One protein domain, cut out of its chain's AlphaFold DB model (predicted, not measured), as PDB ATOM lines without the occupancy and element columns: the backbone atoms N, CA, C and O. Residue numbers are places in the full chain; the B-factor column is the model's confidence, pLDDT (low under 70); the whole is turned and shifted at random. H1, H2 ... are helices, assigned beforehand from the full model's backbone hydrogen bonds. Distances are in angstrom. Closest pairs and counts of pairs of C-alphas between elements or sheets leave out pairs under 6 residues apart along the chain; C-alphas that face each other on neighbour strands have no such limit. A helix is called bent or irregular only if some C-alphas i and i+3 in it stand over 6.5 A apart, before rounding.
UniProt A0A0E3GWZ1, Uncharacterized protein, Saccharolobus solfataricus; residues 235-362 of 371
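AT A GLANCE: This is residues 235 to 362 of the 371 residues of an uncharacterized protein of Saccharolobus solfataricus (UniProt A0A0E3GWZ1). The longest helix, H1, crosses H6, which runs through the core of a compact cluster; H2 and H3 pack on other sides of H6. H4 lies side by side with part of H1, H5 makes a corner with H6, and a long loop, residues 308 to 326, runs along the outside from H4 to H5. The printed part has 128 residues with six named helices, H1 to H6 in chain order, and no named strand: the class is all helix. It is compact, with a radius of gyration of the C-alphas of 14.0 A and spans of 38 by 30 by 28 A.

IN THESE COORDINATES: H1, residues 235 to 256, begins at C-alpha 235 (-0.552, -21.310, -22.262) and is 31.6 A long. H6, residues 343 to 360, is 25.9 A long and ends at C-alpha 360 (15.722, -16.388, -21.748). H3, residues 277 to 294, measures 25.7 A. H2 is residues 260 to 272, H4 298 to 307 and H5 327 to 339. H2 is irregular: C-alphas 265 and 268 are 7.1 A apart.

HOW THE PARTS SIT: H1 is the hub, touching five helices. It touches H6 only just about perpendicular, at 73 degrees; the closest C-alphas, of Ala 245 and Tyr 349, are 4.4 A apart. H1 touches H4 at a shallow tilt of 20 degrees, the same way, closest at Leu 243 and Ile 301, C-alphas 6.6 A apart. H6 touches H2, closest at Ile 354 and Val 264, C-alphas 7.1 A apart, and H3, closest at Val 348 and Ile 284, C-alphas 6.7 A apart. H5 and H6 touch only at the corner, with C-alphas of Gly 337 and Pro 343 3.8 A apart. H3 and H5 are apart. Every O i to N i+4 pair is within hydrogen-bond range in H1, H3, H4, H5 and H6; in H2, 7 of 9 are.

THE WHOLE: The C-alphas farthest apart, of Gln 235 and Lys 325, are 40.4 A apart. The printed part has no cut. The link from H4 to H5, 19 residues, is long; the others are tight. Mean pLDDT of the printed part is 87.8; residues 319 to 328 are under 70.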
ATOM      1  N   GLN A 235      -1.601 -22.315 -22.089       91.56
ATOM      2  CA  GLN A 235      -0.552 -21.310 -22.262       91.56
ATOM      3  C   GLN A 235      -0.718 -20.149 -21.278       91.56
ATOM      4  O   GLN A 235       0.256 -19.738 -20.642       91.56
ATOM      5  N   PHE A 236      -1.941 -19.633 -21.126       89.38
ATOM      6  CA  PHE A 236      -2.244 -18.576 -20.164       89.38
ATOM      7  C   PHE A 236      -1.906 -19.001 -18.730       89.38
ATOM      8  O   PHE A 236      -1.148 -18.313 -18.051       89.38
ATOM      9  N   SER A 237      -2.395 -20.167 -18.297       88.19
ATOM     10  CA  SER A 237      -2.186 -20.668 -16.929       88.19
ATOM     11  C   SER A 237      -0.703 -20.891 -16.622       88.19
ATOM     12  O   SER A 237      -0.213 -20.482 -15.572       88.19
ATOM     13  N   ASN A 238       0.039 -21.470 -17.569       93.31
ATOM     14  CA  ASN A 238       1.482 -21.657 -17.447       93.31
ATOM     15  C   ASN A 238       2.236 -20.322 -17.368       93.31
ATOM     16  O   ASN A 238       3.194 -20.186 -16.607       93.31
ATOM     17  N   THR A 239       1.806 -19.326 -18.143       93.19
ATOM     18  CA  THR A 239       2.409 -17.989 -18.124       93.19
ATOM     19  C   THR A 239       2.158 -17.301 -16.779       93.19
ATOM     20  O   THR A 239       3.104 -16.796 -16.178       93.19
ATOM     21  N   GLU A 240       0.927 -17.347 -16.256       89.94
ATOM     22  CA  GLU A 240       0.576 -16.842 -14.918       89.94
ATOM     23  C   GLU A 240       1.447 -17.475 -13.824       89.94
ATOM     24  O   GLU A 240       2.066 -16.760 -13.032       89.94
ATOM     25  N   TYR A 241       1.552 -18.809 -13.828       92.94
ATOM     26  CA  TYR A 241       2.376 -19.567 -12.884       92.94
ATOM     27  C   TYR A 241       3.825 -19.064 -12.857       92.94
ATOM     28  O   TYR A 241       4.397 -18.810 -11.794       92.94
ATOM     29  N   LEU A 242       4.430 -18.890 -14.035       96.19
ATOM     30  CA  LEU A 242       5.824 -18.470 -14.151       96.19
ATOM     31  C   LEU A 242       6.040 -17.015 -13.736       96.19
ATOM     32  O   LEU A 242       7.044 -16.725 -13.085       96.19
ATOM     33  N   LEU A 243       5.108 -16.111 -14.056       95.31
ATOM     34  CA  LEU A 243       5.154 -14.729 -13.572       95.31
ATOM     35  C   LEU A 243       5.163 -14.692 -12.041       95.31
ATOM     36  O   LEU A 243       6.000 -14.023 -11.433       95.31
ATOM     37  N   ILE A 244       4.284 -15.468 -11.411       93.88
ATOM     38  CA  ILE A 244       4.205 -15.562  -9.953       93.88
ATOM     39  C   ILE A 244       5.478 -16.181  -9.372       93.88
ATOM     40  O   ILE A 244       6.041 -15.632  -8.422       93.88
ATOM     41  N   ALA A 245       5.993 -17.259  -9.966       95.75
ATOM     42  CA  ALA A 245       7.242 -17.884  -9.537       95.75
ATOM     43  C   ALA A 245       8.425 -16.900  -9.575       95.75
ATOM     44  O   ALA A 245       9.173 -16.792  -8.593       95.75
ATOM     45  N   LEU A 246       8.562 -16.136 -10.667       97.38
ATOM     46  CA  LEU A 246       9.591 -15.106 -10.839       97.38
ATOM     47  C   LEU A 246       9.476 -14.014  -9.774       97.38
ATOM     48  O   LEU A 246      10.459 -13.674  -9.110       97.38
ATOM     49  N   ARG A 247       8.262 -13.504  -9.560       96.00
ATOM     50  CA  ARG A 247       7.965 -12.446  -8.591       96.00
ATOM     51  C   ARG A 247       8.228 -12.877  -7.153       96.00
ATOM     52  O   ARG A 247       8.908 -12.159  -6.413       96.00
ATOM     53  N   TYR A 248       7.764 -14.063  -6.760       95.12
ATOM     54  CA  TYR A 248       8.053 -14.624  -5.440       95.12
ATOM     55  C   TYR A 248       9.543 -14.829  -5.229       95.12
ATOM     56  O   TYR A 248      10.067 -14.438  -4.184       95.12
ATOM     57  N   THR A 249      10.237 -15.386  -6.220       95.38
ATOM     58  CA  THR A 249      11.686 -15.584  -6.149       95.38
ATOM     59  C   THR A 249      12.398 -14.248  -5.995       95.38
ATOM     60  O   THR A 249      13.215 -14.088  -5.091       95.38
ATOM     61  N   HIS A 250      12.056 -13.247  -6.804       96.38
ATOM     62  CA  HIS A 250      12.701 -11.940  -6.747       96.38
ATOM     63  C   HIS A 250      12.489 -11.260  -5.394       96.38
ATOM     64  O   HIS A 250      13.449 -10.818  -4.755       96.38
ATOM     65  N   TRP A 251      11.251 -11.238  -4.906       95.25
ATOM     66  CA  TRP A 251      10.932 -10.698  -3.591       95.25
ATOM     67  C   TRP A 251      11.674 -11.434  -2.467       95.25
ATOM     68  O   TRP A 251      12.265 -10.789  -1.594       95.25
ATOM     69  N   LEU A 252      11.697 -12.768  -2.508       93.06
ATOM     70  CA  LEU A 252      12.365 -13.614  -1.521       93.06
ATOM     71  C   LEU A 252      13.873 -13.322  -1.465       93.06
ATOM     72  O   LEU A 252      14.442 -13.132  -0.384       93.06
ATOM     73  N   LEU A 253      14.521 -13.236  -2.629       92.31
ATOM     74  CA  LEU A 253      15.942 -12.915  -2.735       92.31
ATOM     75  C   LEU A 253      16.236 -11.502  -2.214       92.31
ATOM     76  O   LEU A 253      17.157 -11.324  -1.415       92.31
ATOM     77  N   ARG A 254      15.409 -10.498  -2.543       91.56
ATOM     78  CA  ARG A 254      15.576  -9.141  -1.991       91.56
ATOM     79  C   ARG A 254      15.419  -9.107  -0.473       91.56
ATOM     80  O   ARG A 254      16.243  -8.491   0.203       91.56
ATOM     81  N   ARG A 255      14.411  -9.790   0.080       89.75
ATOM     82  CA  ARG A 255      14.177  -9.874   1.535       89.75
ATOM     83  C   ARG A 255      15.363 -10.482   2.281       89.75
ATOM     84  O   ARG A 255      15.678 -10.036   3.381       89.75
ATOM     85  N   THR A 256      16.040 -11.446   1.667       87.31
ATOM     86  CA  THR A 256      17.220 -12.117   2.232       87.31
ATOM     87  C   THR A 256      18.549 -11.474   1.825       87.31
ATOM     88  O   THR A 256      19.607 -11.907   2.286       87.31
ATOM     89  N   LYS A 257      18.530 -10.381   1.048       88.00
ATOM     90  CA  LYS A 257      19.721  -9.692   0.512       88.00
ATOM     91  C   LYS A 257      20.602 -10.606  -0.358       88.00
ATOM     92  O   LYS A 257      21.831 -10.519  -0.323       88.00
ATOM     93  N   LEU A 258      19.971 -11.494  -1.120       87.25
ATOM     94  CA  LEU A 258      20.606 -12.373  -2.097       87.25
ATOM     95  C   LEU A 258      20.401 -11.839  -3.520       87.25
ATOM     96  O   LEU A 258      19.374 -11.244  -3.836       87.25
ATOM     97  N   THR A 259      21.394 -12.059  -4.378       88.19
ATOM     98  CA  THR A 259      21.267 -11.890  -5.833       88.19
ATOM     99  C   THR A 259      20.855 -13.221  -6.459       88.19
ATOM    100  O   THR A 259      21.041 -14.271  -5.839       88.19
ATOM    101  N   LEU A 260      20.339 -13.206  -7.692       89.88
ATOM    102  CA  LEU A 260      20.017 -14.441  -8.412       89.88
ATOM    103  C   LEU A 260      21.262 -15.318  -8.628       89.88
ATOM    104  O   LEU A 260      21.207 -16.520  -8.400       89.88
ATOM    105  N   GLU A 261      22.409 -14.714  -8.946       86.06
ATOM    106  CA  GLU A 261      23.699 -15.416  -9.043       86.06
ATOM    107  C   GLU A 261      24.041 -16.179  -7.748       86.06
ATOM    108  O   GLU A 261      24.398 -17.357  -7.773       86.06
ATOM    109  N   LYS A 262      23.883 -15.530  -6.587       85.12
ATOM    110  CA  LYS A 262      24.083 -16.183  -5.287       85.12
ATOM    111  C   LYS A 262      23.044 -17.270  -5.038       85.12
ATOM    112  O   LYS A 262      23.396 -18.320  -4.512       85.12
ATOM    113  N   ALA A 263      21.789 -17.040  -5.417       87.00
ATOM    114  CA  ALA A 263      20.721 -18.023  -5.280       87.00
ATOM    115  C   ALA A 263      21.027 -19.306  -6.058       87.00
ATOM    116  O   ALA A 263      20.869 -20.387  -5.505       87.00
ATOM    117  N   VAL A 264      21.553 -19.190  -7.283       88.25
ATOM    118  CA  VAL A 264      22.016 -20.333  -8.081       88.25
ATOM    119  C   VAL A 264      23.078 -21.140  -7.333       88.25
ATOM    120  O   VAL A 264      22.983 -22.362  -7.247       88.25
ATOM    121  N   ASN A 265      24.062 -20.468  -6.729       83.50
ATOM    122  CA  ASN A 265      25.102 -21.143  -5.950       83.50
ATOM    123  C   ASN A 265      24.567 -21.779  -4.652       83.50
ATOM    124  O   ASN A 265      25.106 -22.787  -4.196       83.50
ATOM    125  N   TYR A 266      23.508 -21.218  -4.058       81.19
ATOM    126  CA  TYR A 266      22.854 -21.776  -2.869       81.19
ATOM    127  C   TYR A 266      21.807 -22.850  -3.180       81.19
ATOM    128  O   TYR A 266      21.413 -23.589  -2.275       81.19
ATOM    129  N   PHE A 267      21.367 -22.969  -4.434       83.94
ATOM    130  CA  PHE A 267      20.263 -23.841  -4.812       83.94
ATOM    131  C   PHE A 267      20.502 -25.320  -4.466       83.94
ATOM    132  O   PHE A 267      19.601 -25.917  -3.882       83.94
ATOM    133  N   PRO A 268      21.700 -25.912  -4.658       80.69
ATOM    134  CA  PRO A 268      21.945 -27.296  -4.240       80.69
ATOM    135  C   PRO A 268      21.779 -27.532  -2.736       80.69
ATOM    136  O   PRO A 268      21.318 -28.593  -2.329       80.69
ATOM    137  N   PHE A 269      22.089 -26.539  -1.900       79.62
ATOM    138  CA  PHE A 269      21.883 -26.642  -0.454       79.62
ATOM    139  C   PHE A 269      20.403 -26.537  -0.075       79.62
ATOM    140  O   PHE A 269      19.958 -27.234   0.832       79.62
ATOM    141  N   LEU A 270      19.634 -25.700  -0.784       81.19
ATOM    142  CA  LEU A 270      18.174 -25.666  -0.646       81.19
ATOM    143  C   LEU A 270      17.571 -27.013  -1.046       81.19
ATOM    144  O   LEU A 270      16.754 -27.558  -0.311       81.19
ATOM    145  N   LEU A 271      18.020 -27.587  -2.161       82.81
ATOM    146  CA  LEU A 271      17.573 -28.900  -2.618       82.81
ATOM    147  C   LEU A 271      17.920 -29.998  -1.607       82.81
ATOM    148  O   LEU A 271      17.055 -30.803  -1.288       82.81
ATOM    149  N   ALA A 272      19.130 -29.990  -1.039       80.00
ATOM    150  CA  ALA A 272      19.556 -30.955  -0.022       80.00
ATOM    151  C   ALA A 272      18.723 -30.908   1.275       80.00
ATOM    152  O   ALA A 272      18.750 -31.866   2.044       80.00
ATOM    153  N   SER A 273      17.982 -29.823   1.524       79.00
ATOM    154  CA  SER A 273      17.059 -29.719   2.663       79.00
ATOM    155  C   SER A 273      15.708 -30.420   2.444       79.00
ATOM    156  O   SER A 273      14.929 -30.547   3.386       79.00
ATOM    157  N   VAL A 274      15.424 -30.883   1.221       85.06
ATOM    158  CA  VAL A 274      14.180 -31.574   0.852       85.06
ATOM    159  C   VAL A 274      14.366 -33.093   0.936       85.06
ATOM    160  O   VAL A 274      15.431 -33.614   0.603       85.06
ATOM    161  N   ASP A 275      13.320 -33.826   1.333       84.50
ATOM    162  CA  ASP A 275      13.332 -35.293   1.262       84.50
ATOM    163  C   ASP A 275      13.485 -35.764  -0.198       84.50
ATOM    164  O   ASP A 275      12.772 -35.312  -1.094       84.50
ATOM    165  N   LYS A 276      14.413 -36.700  -0.440       88.69
ATOM    166  CA  LYS A 276      14.733 -37.264  -1.770       88.69
ATOM    167  C   LYS A 276      15.061 -36.181  -2.820       88.69
ATOM    168  O   LYS A 276      14.365 -36.071  -3.836       88.69
ATOM    169  N   PRO A 277      16.170 -35.441  -2.653       88.56
ATOM    170  CA  PRO A 277      16.485 -34.261  -3.463       88.56
ATOM    171  C   PRO A 277      16.646 -34.561  -4.963       88.56
ATOM    172  O   PRO A 277      16.195 -33.780  -5.796       88.56
ATOM    173  N   VAL A 278      17.193 -35.727  -5.328       89.25
ATOM    174  CA  VAL A 278      17.308 -36.163  -6.736       89.25
ATOM    175  C   VAL A 278      15.931 -36.305  -7.395       89.25
ATOM    176  O   VAL A 278      15.716 -35.818  -8.503       89.25
ATOM    177  N   ARG A 279      14.970 -36.926  -6.698       91.31
ATOM    178  CA  ARG A 279      13.591 -37.061  -7.195       91.31
ATOM    179  C   ARG A 279      12.909 -35.699  -7.283       91.31
ATOM    180  O   ARG A 279      12.176 -35.449  -8.231       91.31
ATOM    181  N   PHE A 280      13.159 -34.820  -6.318       91.75
ATOM    182  CA  PHE A 280      12.598 -33.474  -6.315       91.75
ATOM    183  C   PHE A 280      13.080 -32.639  -7.512       91.75
ATOM    184  O   PHE A 280      12.266 -32.016  -8.189       91.75
ATOM    185  N   VAL A 281      14.374 -32.694  -7.842       90.50
ATOM    186  CA  VAL A 281      14.911 -32.066  -9.061       90.50
ATOM    187  C   VAL A 281      14.271 -32.637 -10.317       90.50
ATOM    188  O   VAL A 281      13.905 -31.869 -11.206       90.50
ATOM    189  N   GLN A 282      14.111 -33.961 -10.394       92.06
ATOM    190  CA  GLN A 282      13.441 -34.579 -11.535       92.06
ATOM    191  C   GLN A 282      12.010 -34.047 -11.685       92.06
ATOM    192  O   GLN A 282      11.635 -33.651 -12.781       92.06
ATOM    193  N   ASN A 283      11.259 -33.916 -10.587       92.62
ATOM    194  CA  ASN A 283       9.912 -33.341 -10.621       92.62
ATOM    195  C   ASN A 283       9.904 -31.891 -11.151       92.62
ATOM    196  O   ASN A 283       8.993 -31.528 -11.891       92.62
ATOM    197  N   ILE A 284      10.900 -31.065 -10.798       93.75
ATOM    198  CA  ILE A 284      11.034 -29.697 -11.338       93.75
ATOM    199  C   ILE A 284      11.302 -29.736 -12.848       93.75
ATOM    200  O   ILE A 284      10.687 -28.982 -13.600       93.75
ATOM    201  N   LYS A 285      12.186 -30.626 -13.317       93.06
ATOM    202  CA  LYS A 285      12.454 -30.786 -14.755       93.06
ATOM    203  C   LYS A 285      11.227 -31.289 -15.513       93.06
ATOM    204  O   LYS A 285      10.912 -30.765 -16.576       93.06
ATOM    205  N   ASP A 286      10.505 -32.255 -14.955       95.44
ATOM    206  CA  ASP A 286       9.269 -32.782 -15.536       95.44
ATOM    207  C   ASP A 286       8.181 -31.699 -15.604       95.44
ATOM    208  O   ASP A 286       7.433 -31.628 -16.581       95.44
ATOM    209  N   LEU A 287       8.095 -30.829 -14.590       94.75
ATOM    210  CA  LEU A 287       7.223 -29.654 -14.614       94.75
ATOM    211  C   LEU A 287       7.619 -28.689 -15.736       94.75
ATOM    212  O   LEU A 287       6.757 -28.304 -16.521       94.75
ATOM    213  N   TYR A 288       8.906 -28.356 -15.861       95.38
ATOM    214  CA  TYR A 288       9.412 -27.538 -16.965       95.38
ATOM    215  C   TYR A 288       9.042 -28.132 -18.331       95.38
ATOM    216  O   TYR A 288       8.447 -27.446 -19.156       95.38
ATOM    217  N   HIS A 289       9.319 -29.416 -18.567       95.50
ATOM    218  CA  HIS A 289       9.009 -30.059 -19.845       95.50
ATOM    219  C   HIS A 289       7.512 -30.085 -20.159       95.50
ATOM    220  O   HIS A 289       7.127 -29.952 -21.320       95.50
ATOM    221  N   ARG A 290       6.664 -30.238 -19.138       95.62
ATOM    222  CA  ARG A 290       5.208 -30.167 -19.289       95.62
ATOM    223  C   ARG A 290       4.755 -28.768 -19.692       95.62
ATOM    224  O   ARG A 290       4.025 -28.648 -20.665       95.62
ATOM    225  N   ILE A 291       5.239 -27.735 -19.003       95.19
ATOM    226  CA  ILE A 291       4.926 -26.339 -19.335       95.19
ATOM    227  C   ILE A 291       5.347 -26.019 -20.772       95.19
ATOM    228  O   ILE A 291       4.588 -25.427 -21.527       95.19
ATOM    229  N   GLU A 292       6.536 -26.457 -21.180       94.69
ATOM    230  CA  GLU A 292       7.020 -26.250 -22.545       94.69
ATOM    231  C   GLU A 292       6.170 -26.960 -23.597       94.69
ATOM    232  O   GLU A 292       5.928 -26.410 -24.668       94.69
ATOM    233  N   LYS A 293       5.701 -28.171 -23.291       94.88
ATOM    234  CA  LYS A 293       4.809 -28.926 -24.171       94.88
ATOM    235  C   LYS A 293       3.433 -28.265 -24.292       94.88
ATOM    236  O   LYS A 293       2.886 -28.221 -25.389       94.88
ATOM    237  N   ASP A 294       2.889 -27.791 -23.176       91.44
ATOM    238  CA  ASP A 294       1.541 -27.220 -23.088       91.44
ATOM    239  C   ASP A 294       1.505 -25.728 -23.488       91.44
ATOM    240  O   ASP A 294       0.431 -25.151 -23.652       91.44
ATOM    241  N   GLY A 295       2.678 -25.115 -23.674       94.81
ATOM    242  CA  GLY A 295       2.868 -23.754 -24.162       94.81
ATOM    243  C   GLY A 295       3.088 -22.718 -23.055       94.81
ATOM    244  O   GLY A 295       2.571 -22.826 -21.944       94.81
ATOM    245  N   VAL A 296       3.847 -21.671 -23.388       95.19
ATOM    246  CA  VAL A 296       4.098 -20.482 -22.555       95.19
ATOM    247  C   VAL A 296       4.272 -19.252 -23.453       95.19
ATOM    248  O   VAL A 296       4.823 -19.356 -24.550       95.19
ATOM    249  N   ASP A 297       3.805 -18.080 -23.020       94.69
ATOM    250  CA  ASP A 297       4.128 -16.805 -23.672       94.69
ATOM    251  C   ASP A 297       5.519 -16.320 -23.226       94.69
ATOM    252  O   ASP A 297       5.685 -15.619 -22.223       94.69
ATOM    253  N   LEU A 298       6.551 -16.719 -23.977       94.69
ATOM    254  CA  LEU A 298       7.941 -16.366 -23.674       94.69
ATOM    255  C   LEU A 298       8.236 -14.865 -23.779       94.69
ATOM    256  O   LEU A 298       9.179 -14.410 -23.132       94.69
ATOM    257  N   ASP A 299       7.469 -14.097 -24.554       95.44
ATOM    258  CA  ASP A 299       7.685 -12.653 -24.665       95.44
ATOM    259  C   ASP A 299       7.217 -11.943 -23.393       95.44
ATOM    260  O   ASP A 299       7.921 -11.072 -22.874       95.44
ATOM    261  N   THR A 300       6.080 -12.364 -22.835       95.12
ATOM    262  CA  THR A 300       5.621 -11.896 -21.520       95.12
ATOM    263  C   THR A 300       6.605 -12.289 -20.414       95.12
ATOM    264  O   THR A 300       6.984 -11.443 -19.600       95.12
ATOM    265  N   ILE A 301       7.109 -13.529 -20.421       97.81
ATOM    266  CA  ILE A 301       8.127 -13.972 -19.454       97.81
ATOM    267  C   ILE A 301       9.435 -13.183 -19.594       97.81
ATOM    268  O   ILE A 301      10.016 -12.779 -18.584       97.81
ATOM    269  N   ARG A 302       9.893 -12.903 -20.821       97.69
ATOM    270  CA  ARG A 302      11.087 -12.079 -21.062       97.69
ATOM    271  C   ARG A 302      10.917 -10.672 -20.490       97.69
ATOM    272  O   ARG A 302      11.798 -10.223 -19.762       97.69
ATOM    273  N   LYS A 303       9.787 -10.011 -20.761       97.31
ATOM    274  CA  LYS A 303       9.491  -8.668 -20.232       97.31
ATOM    275  C   LYS A 303       9.491  -8.638 -18.707       97.31
ATOM    276  O   LYS A 303      10.016  -7.702 -18.114       97.31
ATOM    277  N   GLU A 304       8.941  -9.661 -18.057       97.44
ATOM    278  CA  GLU A 304       8.986  -9.734 -16.596       97.44
ATOM    279  C   GLU A 304      10.426  -9.919 -16.091       97.44
ATOM    280  O   GLU A 304      10.847  -9.216 -15.178       97.44
ATOM    281  N   ILE A 305      11.228 -10.788 -16.712       97.44
ATOM    282  CA  ILE A 305      12.652 -10.962 -16.367       97.44
ATOM    283  C   ILE A 305      13.441  -9.652 -16.537       97.44
ATOM    284  O   ILE A 305      14.284  -9.329 -15.694       97.44
ATOM    285  N   GLU A 306      13.159  -8.879 -17.587       96.75
ATOM    286  CA  GLU A 306      13.707  -7.532 -17.794       96.75
ATOM    287  C   GLU A 306      13.290  -6.575 -16.667       96.75
ATOM    288  O   GLU A 306      14.152  -5.945 -16.051       96.75
ATOM    289  N   ASN A 307      11.997  -6.530 -16.324       95.94
ATOM    290  CA  ASN A 307      11.459  -5.693 -15.243       95.94
ATOM    291  C   ASN A 307      12.068  -6.022 -13.869       95.94
ATOM    292  O   ASN A 307      12.253  -5.131 -13.037       95.94
ATOM    293  N   LEU A 308      12.392  -7.293 -13.622       95.62
ATOM    294  CA  LEU A 308      13.042  -7.754 -12.391       95.62
ATOM    295  C   LEU A 308      14.566  -7.515 -12.390       95.62
ATOM    296  O   LEU A 308      15.226  -7.763 -11.380       95.62
ATOM    297  N   GLY A 309      15.138  -7.016 -13.493       94.50
ATOM    298  CA  GLY A 309      16.571  -6.744 -13.630       94.50
ATOM    299  C   GLY A 309      17.426  -8.005 -13.789       94.50
ATOM    300  O   GLY A 309      18.592  -8.012 -13.393       94.50
ATOM    301  N   TRP A 310      16.848  -9.085 -14.319       95.88
ATOM    302  CA  TRP A 310      17.509 -10.382 -14.524       95.88
ATOM    303  C   TRP A 310      17.774 -10.710 -15.997       95.88
ATOM    304  O   TRP A 310      18.179 -11.825 -16.332       95.88
ATOM    305  N   TYR A 311      17.560  -9.746 -16.887       91.69
ATOM    306  CA  TYR A 311      17.926  -9.860 -18.291       91.69
ATOM    307  C   TYR A 311      19.372  -9.400 -18.524       91.69
ATOM    308  O   TYR A 311      19.824  -8.429 -17.920       91.69
ATOM    309  N   ASN A 312      20.100 -10.109 -19.387       84.31
ATOM    310  CA  ASN A 312      21.517  -9.919 -19.712       84.31
ATOM    311  C   ASN A 312      22.470  -9.907 -18.503       84.31
ATOM    312  O   ASN A 312      23.548  -9.312 -18.550       84.31
ATOM    313  N   ILE A 313      22.101 -10.581 -17.413       84.62
ATOM    314  CA  ILE A 313      22.994 -10.763 -16.265       84.62
ATOM    315  C   ILE A 313      23.962 -11.924 -16.518       84.62
ATOM    316  O   ILE A 313      23.626 -12.914 -17.166       84.62
ATOM    317  N   THR A 314      25.169 -11.837 -15.962       83.00
ATOM    318  CA  THR A 314      26.106 -12.965 -15.985       83.00
ATOM    319  C   THR A 314      25.682 -14.003 -14.953       83.00
ATOM    320  O   THR A 314      25.617 -13.711 -13.760       83.00
ATOM    321  N   LEU A 315      25.401 -15.219 -15.416       83.81
ATOM    322  CA  LEU A 315      25.024 -16.345 -14.566       83.81
ATOM    323  C   LEU A 315      26.127 -17.406 -14.544       83.81
ATOM    324  O   LEU A 315      26.823 -17.608 -15.544       83.81
ATOM    325  N   PRO A 316      26.318 -18.102 -13.413       80.56
ATOM    326  CA  PRO A 316      27.378 -19.085 -13.288       80.56
ATOM    327  C   PRO A 316      27.044 -20.329 -14.124       80.56
ATOM    328  O   PRO A 316      25.960 -20.899 -14.034       80.56
ATOM    329  N   SER A 317      27.996 -20.804 -14.927       73.25
ATOM    330  CA  SER A 317      27.812 -22.007 -15.759       73.25
ATOM    331  C   SER A 317      27.901 -23.322 -14.967       73.25
ATOM    332  O   SER A 317      27.533 -24.384 -15.474       73.25
ATOM    333  N   LYS A 318      28.405 -23.257 -13.726       70.75
ATOM    334  CA  LYS A 318      28.462 -24.335 -12.729       70.75
ATOM    335  C   LYS A 318      28.348 -23.741 -11.325       70.75
ATOM    336  O   LYS A 318      28.838 -22.641 -11.084       70.75
ATOM    337  N   VAL A 319      27.771 -24.500 -10.399       67.00
ATOM    338  CA  VAL A 319      27.673 -24.123  -8.981       67.00
ATOM    339  C   VAL A 319      29.071 -24.043  -8.360       67.00
ATOM    340  O   VAL A 319      29.846 -24.998  -8.442       67.00
ATOM    341  N   ASN A 320      29.387 -22.930  -7.691       66.38
ATOM    342  CA  ASN A 320      30.607 -22.799  -6.894       66.38
ATOM    343  C   ASN A 320      30.341 -23.078  -5.402       66.38
ATOM    344  O   ASN A 320      29.976 -22.190  -4.630       66.38
ATOM    345  N   ILE A 321      30.581 -24.325  -4.990       61.91
ATOM    346  CA  ILE A 321      30.340 -24.842  -3.628       61.91
ATOM    347  C   ILE A 321      31.361 -24.290  -2.606       61.91
ATOM    348  O   ILE A 321      31.168 -24.417  -1.402       61.91
ATOM    349  N   GLN A 322      32.441 -23.617  -3.025       56.91
ATOM    350  CA  GLN A 322      33.456 -23.098  -2.092       56.91
ATOM    351  C   GLN A 322      33.060 -21.767  -1.412       56.91
ATOM    352  O   GLN A 322      33.715 -21.350  -0.460       56.91
ATOM    353  N   GLN A 323      31.960 -21.116  -1.818       53.34
ATOM    354  CA  GLN A 323      31.464 -19.860  -1.217       53.34
ATOM    355  C   GLN A 323      30.527 -20.049   0.005       53.34
ATOM    356  O   GLN A 323      29.714 -19.177   0.336       53.34
ATOM    357  N   VAL A 324      30.627 -21.170   0.726       52.19
ATOM    358  CA  VAL A 324      29.718 -21.514   1.838       52.19
ATOM    359  C   VAL A 324      30.120 -20.799   3.131       52.19
ATOM    360  O   VAL A 324      30.658 -21.374   4.069       52.19
ATOM    361  N   LYS A 325      29.811 -19.503   3.204       51.78
ATOM    362  CA  LYS A 325      29.619 -18.766   4.470       51.78
ATOM    363  C   LYS A 325      28.153 -18.337   4.663       51.78
ATOM    364  O   LYS A 325      27.869 -17.359   5.345       51.78
ATOM    365  N   GLY A 326      27.211 -19.056   4.043       57.69
ATOM    366  CA  GLY A 326      25.819 -18.621   3.861       57.69
ATOM    367  C   GLY A 326      24.724 -19.442   4.552       57.69
ATOM    368  O   GLY A 326      23.565 -19.224   4.221       57.69
ATOM    369  N   ILE A 327      25.031 -20.356   5.486       61.94
ATOM    370  CA  ILE A 327      24.011 -21.215   6.144       61.94
ATOM    371  C   ILE A 327      22.852 -20.377   6.713       61.94
ATOM    372  O   ILE A 327      21.689 -20.686   6.471       61.94
ATOM    373  N   ASN A 328      23.158 -19.236   7.340       69.88
ATOM    374  CA  ASN A 328      22.145 -18.323   7.881       69.88
ATOM    375  C   ASN A 328      21.184 -17.766   6.812       69.88
ATOM    376  O   ASN A 328      20.036 -17.470   7.123       69.88
ATOM    377  N   LYS A 329      21.625 -17.627   5.555       74.62
ATOM    378  CA  LYS A 329      20.802 -17.106   4.451       74.62
ATOM    379  C   LYS A 329      19.816 -18.144   3.929       74.62
ATOM    380  O   LYS A 329      18.679 -17.797   3.637       74.62
ATOM    381  N   ILE A 330      20.234 -19.406   3.857       75.88
ATOM    382  CA  ILE A 330      19.343 -20.526   3.529       75.88
ATOM    383  C   ILE A 330      18.280 -20.681   4.619       75.88
ATOM    384  O   ILE A 330      17.095 -20.797   4.322       75.88
ATOM    385  N   ASP A 331      18.695 -20.583   5.879       81.00
ATOM    386  CA  ASP A 331      17.795 -20.667   7.026       81.00
ATOM    387  C   ASP A 331      16.766 -19.516   7.035       81.00
ATOM    388  O   ASP A 331      15.582 -19.720   7.304       81.00
ATOM    389  N   GLU A 332      17.184 -18.297   6.662       84.50
ATOM    390  CA  GLU A 332      16.285 -17.156   6.436       84.50
ATOM    391  C   GLU A 332      15.271 -17.411   5.303       84.50
ATOM    392  O   GLU A 332      14.089 -17.104   5.478       84.50
ATOM    393  N   LEU A 333      15.701 -17.983   4.168       84.44
ATOM    394  CA  LEU A 333      14.813 -18.334   3.050       84.44
ATOM    395  C   LEU A 333      13.739 -19.337   3.492       84.44
ATOM    396  O   LEU A 333      12.548 -19.113   3.262       84.44
ATOM    397  N   LEU A 334      14.151 -20.405   4.179       84.00
ATOM    398  CA  LEU A 334      13.245 -21.437   4.683       84.00
ATOM    399  C   LEU A 334      12.270 -20.873   5.723       84.00
ATOM    400  O   LEU A 334      11.074 -21.145   5.648       84.00
ATOM    401  N   LYS A 335      12.738 -20.012   6.638       88.94
ATOM    402  CA  LYS A 335      11.880 -19.318   7.615       88.94
ATOM    403  C   LYS A 335      10.818 -18.445   6.948       88.94
ATOM    404  O   LYS A 335       9.696 -18.378   7.446       88.94
ATOM    405  N   ILE A 336      11.145 -17.769   5.845       88.94
ATOM    406  CA  ILE A 336      10.155 -17.005   5.070       88.94
ATOM    407  C   ILE A 336       9.135 -17.953   4.434       88.94
ATOM    408  O   ILE A 336       7.937 -17.721   4.583       88.94
ATOM    409  N   GLY A 337       9.589 -19.038   3.800       86.31
ATOM    410  CA  GLY A 337       8.700 -20.046   3.217       86.31
ATOM    411  C   GLY A 337       7.747 -20.671   4.242       86.31
ATOM    412  O   GLY A 337       6.556 -20.798   3.977       86.31
ATOM    413  N   MET A 338       8.238 -20.970   5.449       87.44
ATOM    414  CA  MET A 338       7.413 -21.461   6.559       87.44
ATOM    415  C   MET A 338       6.361 -20.437   6.998       87.44
ATOM    416  O   MET A 338       5.220 -20.810   7.250       87.44
ATOM    417  N   LYS A 339       6.707 -19.143   7.053       88.25
ATOM    418  CA  LYS A 339       5.743 -18.073   7.371       88.25
ATOM    419  C   LYS A 339       4.659 -17.901   6.307       88.25
ATOM    420  O   LYS A 339       3.577 -17.435   6.642       88.25
ATOM    421  N   LEU A 340       4.954 -18.246   5.056       84.69
ATOM    422  CA  LEU A 340       3.986 -18.261   3.955       84.69
ATOM    423  C   LEU A 340       3.166 -19.563   3.909       84.69
ATOM    424  O   LEU A 340       2.266 -19.676   3.091       84.69
ATOM    425  N   GLY A 341       3.470 -20.550   4.758       81.75
ATOM    426  CA  GLY A 341       2.734 -21.813   4.849       81.75
ATOM    427  C   GLY A 341       3.137 -22.885   3.830       81.75
ATOM    428  O   GLY A 341       2.732 -24.031   3.989       81.75
ATOM    429  N   ASN A 342       3.970 -22.567   2.829       85.38
ATOM    430  CA  ASN A 342       4.401 -23.533   1.811       85.38
ATOM    431  C   ASN A 342       5.889 -23.368   1.419       85.38
ATOM    432  O   ASN A 342       6.210 -22.854   0.341       85.38
ATOM    433  N   PRO A 343       6.835 -23.795   2.280       87.56
ATOM    434  CA  PRO A 343       8.267 -23.672   2.001       87.56
ATOM    435  C   PRO A 343       8.728 -24.512   0.804       87.56
ATOM    436  O   PRO A 343       9.676 -24.120   0.129       87.56
ATOM    437  N   ILE A 344       8.060 -25.633   0.507       89.00
ATOM    438  CA  ILE A 344       8.412 -26.499  -0.627       89.00
ATOM    439  C   ILE A 344       8.101 -25.791  -1.949       89.00
ATOM    440  O   ILE A 344       8.969 -25.733  -2.818       89.00
ATOM    441  N   MET A 345       6.911 -25.193  -2.084       90.19
ATOM    442  CA  MET A 345       6.539 -24.452  -3.294       90.19
ATOM    443  C   MET A 345       7.479 -23.272  -3.553       90.19
ATOM    444  O   MET A 345       7.836 -23.010  -4.697       90.19
ATOM    445  N   MET A 346       7.986 -22.619  -2.502       90.38
ATOM    446  CA  MET A 346       9.004 -21.576  -2.661       90.38
ATOM    447  C   MET A 346      10.301 -22.103  -3.291       90.38
ATOM    448  O   MET A 346      10.893 -21.413  -4.117       90.38
ATOM    449  N   ILE A 347      10.744 -23.318  -2.948       91.38
ATOM    450  CA  ILE A 347      11.921 -23.935  -3.584       91.38
ATOM    451  C   ILE A 347      11.619 -24.251  -5.057       91.38
ATOM    452  O   ILE A 347      12.474 -24.013  -5.912       91.38
ATOM    453  N   VAL A 348      10.405 -24.725  -5.365       93.25
ATOM    454  CA  VAL A 348       9.962 -24.943  -6.755       93.25
ATOM    455  C   VAL A 348       9.996 -23.631  -7.540       93.25
ATOM    456  O   VAL A 348      10.591 -23.593  -8.612       93.25
ATOM    457  N   TYR A 349       9.449 -22.540  -6.996       94.38
ATOM    458  CA  TYR A 349       9.471 -21.223  -7.637       94.38
ATOM    459  C   TYR A 349      10.887 -20.714  -7.891       94.38
ATOM    460  O   TYR A 349      11.157 -20.220  -8.987       94.38
ATOM    461  N   VAL A 350      11.808 -20.892  -6.936       93.88
ATOM    462  CA  VAL A 350      13.228 -20.559  -7.135       93.88
ATOM    463  C   VAL A 350      13.812 -21.383  -8.285       93.88
ATOM    464  O   VAL A 350      14.456 -20.819  -9.167       93.88
ATOM    465  N   GLY A 351      13.558 -22.695  -8.316       94.25
ATOM    466  CA  GLY A 351      14.038 -23.584  -9.375       94.25
ATOM    467  C   GLY A 351      13.505 -23.209 -10.757       94.25
ATOM    468  O   GLY A 351      14.287 -23.031 -11.688       94.25
ATOM    469  N   MET A 352      12.192 -23.014 -10.877       96.00
ATOM    470  CA  MET A 352      11.541 -22.593 -12.121       96.00
ATOM    471  C   MET A 352      12.031 -21.216 -12.584       96.00
ATOM    472  O   MET A 352      12.318 -21.033 -13.764       96.00
ATOM    473  N   SER A 353      12.227 -20.272 -11.659       96.50
ATOM    474  CA  SER A 353      12.787 -18.953 -11.976       96.50
ATOM    475  C   SER A 353      14.216 -19.051 -12.503       96.50
ATOM    476  O   SER A 353      14.537 -18.419 -13.504       96.50
ATOM    477  N   ILE A 354      15.071 -19.874 -11.882       94.56
ATOM    478  CA  ILE A 354      16.431 -20.126 -12.381       94.56
ATOM    479  C   ILE A 354      16.367 -20.694 -13.804       94.56
ATOM    480  O   ILE A 354      17.041 -20.168 -14.685       94.56
ATOM    481  N   ILE A 355      15.533 -21.708 -14.054       95.00
ATOM    482  CA  ILE A 355      15.387 -22.325 -15.382       95.00
ATOM    483  C   ILE A 355      15.009 -21.282 -16.440       95.00
ATOM    484  O   ILE A 355      15.688 -21.171 -17.463       95.00
ATOM    485  N   TYR A 356      13.960 -20.493 -16.197       95.88
ATOM    486  CA  TYR A 356      13.468 -19.532 -17.188       95.88
ATOM    487  C   TYR A 356      14.401 -18.341 -17.381       95.88
ATOM    488  O   TYR A 356      14.572 -17.894 -18.515       95.88
ATOM    489  N   VAL A 357      15.075 -17.871 -16.328       96.00
ATOM    490  CA  VAL A 357      16.102 -16.837 -16.486       96.00
ATOM    491  C   VAL A 357      17.280 -17.369 -17.304       96.00
ATOM    492  O   VAL A 357      17.730 -16.677 -18.214       96.00
ATOM    493  N   TYR A 358      17.754 -18.595 -17.061       94.44
ATOM    494  CA  TYR A 358      18.811 -19.199 -17.882       94.44
ATOM    495  C   TYR A 358      18.384 -19.304 -19.342       94.44
ATOM    496  O   TYR A 358      19.089 -18.823 -20.226       94.44
ATOM    497  N   LYS A 359      17.195 -19.860 -19.583       93.06
ATOM    498  CA  LYS A 359      16.639 -20.039 -20.923       93.06
ATOM    499  C   LYS A 359      16.525 -18.724 -21.692       93.06
ATOM    500  O   LYS A 359      16.997 -18.644 -22.823       93.06
ATOM    501  N   VAL A 360      15.924 -17.694 -21.093       94.12
ATOM    502  CA  VAL A 360      15.722 -16.388 -21.748       94.12
ATOM    503  C   VAL A 360      17.049 -15.692 -22.058       94.12
ATOM    504  O   VAL A 360      17.149 -15.006 -23.070       94.12
ATOM    505  N   ASN A 361      18.073 -15.916 -21.233       91.69
ATOM    506  CA  ASN A 361      19.426 -15.405 -21.453       91.69
ATOM    507  C   ASN A 361      20.302 -16.321 -22.341       91.69
ATOM    508  O   ASN A 361      21.475 -16.023 -22.550       91.69
ATOM    509  N   GLY A 362      19.768 -17.431 -22.864       89.12
ATOM    510  CA  GLY A 362      20.499 -18.347 -23.751       89.12
ATOM    511  C   GLY A 362      21.517 -19.261 -23.054       89.12
ATOM    512  O   GLY A 362      22.409 -19.797 -23.711       89.12
TER     513      GLY A 362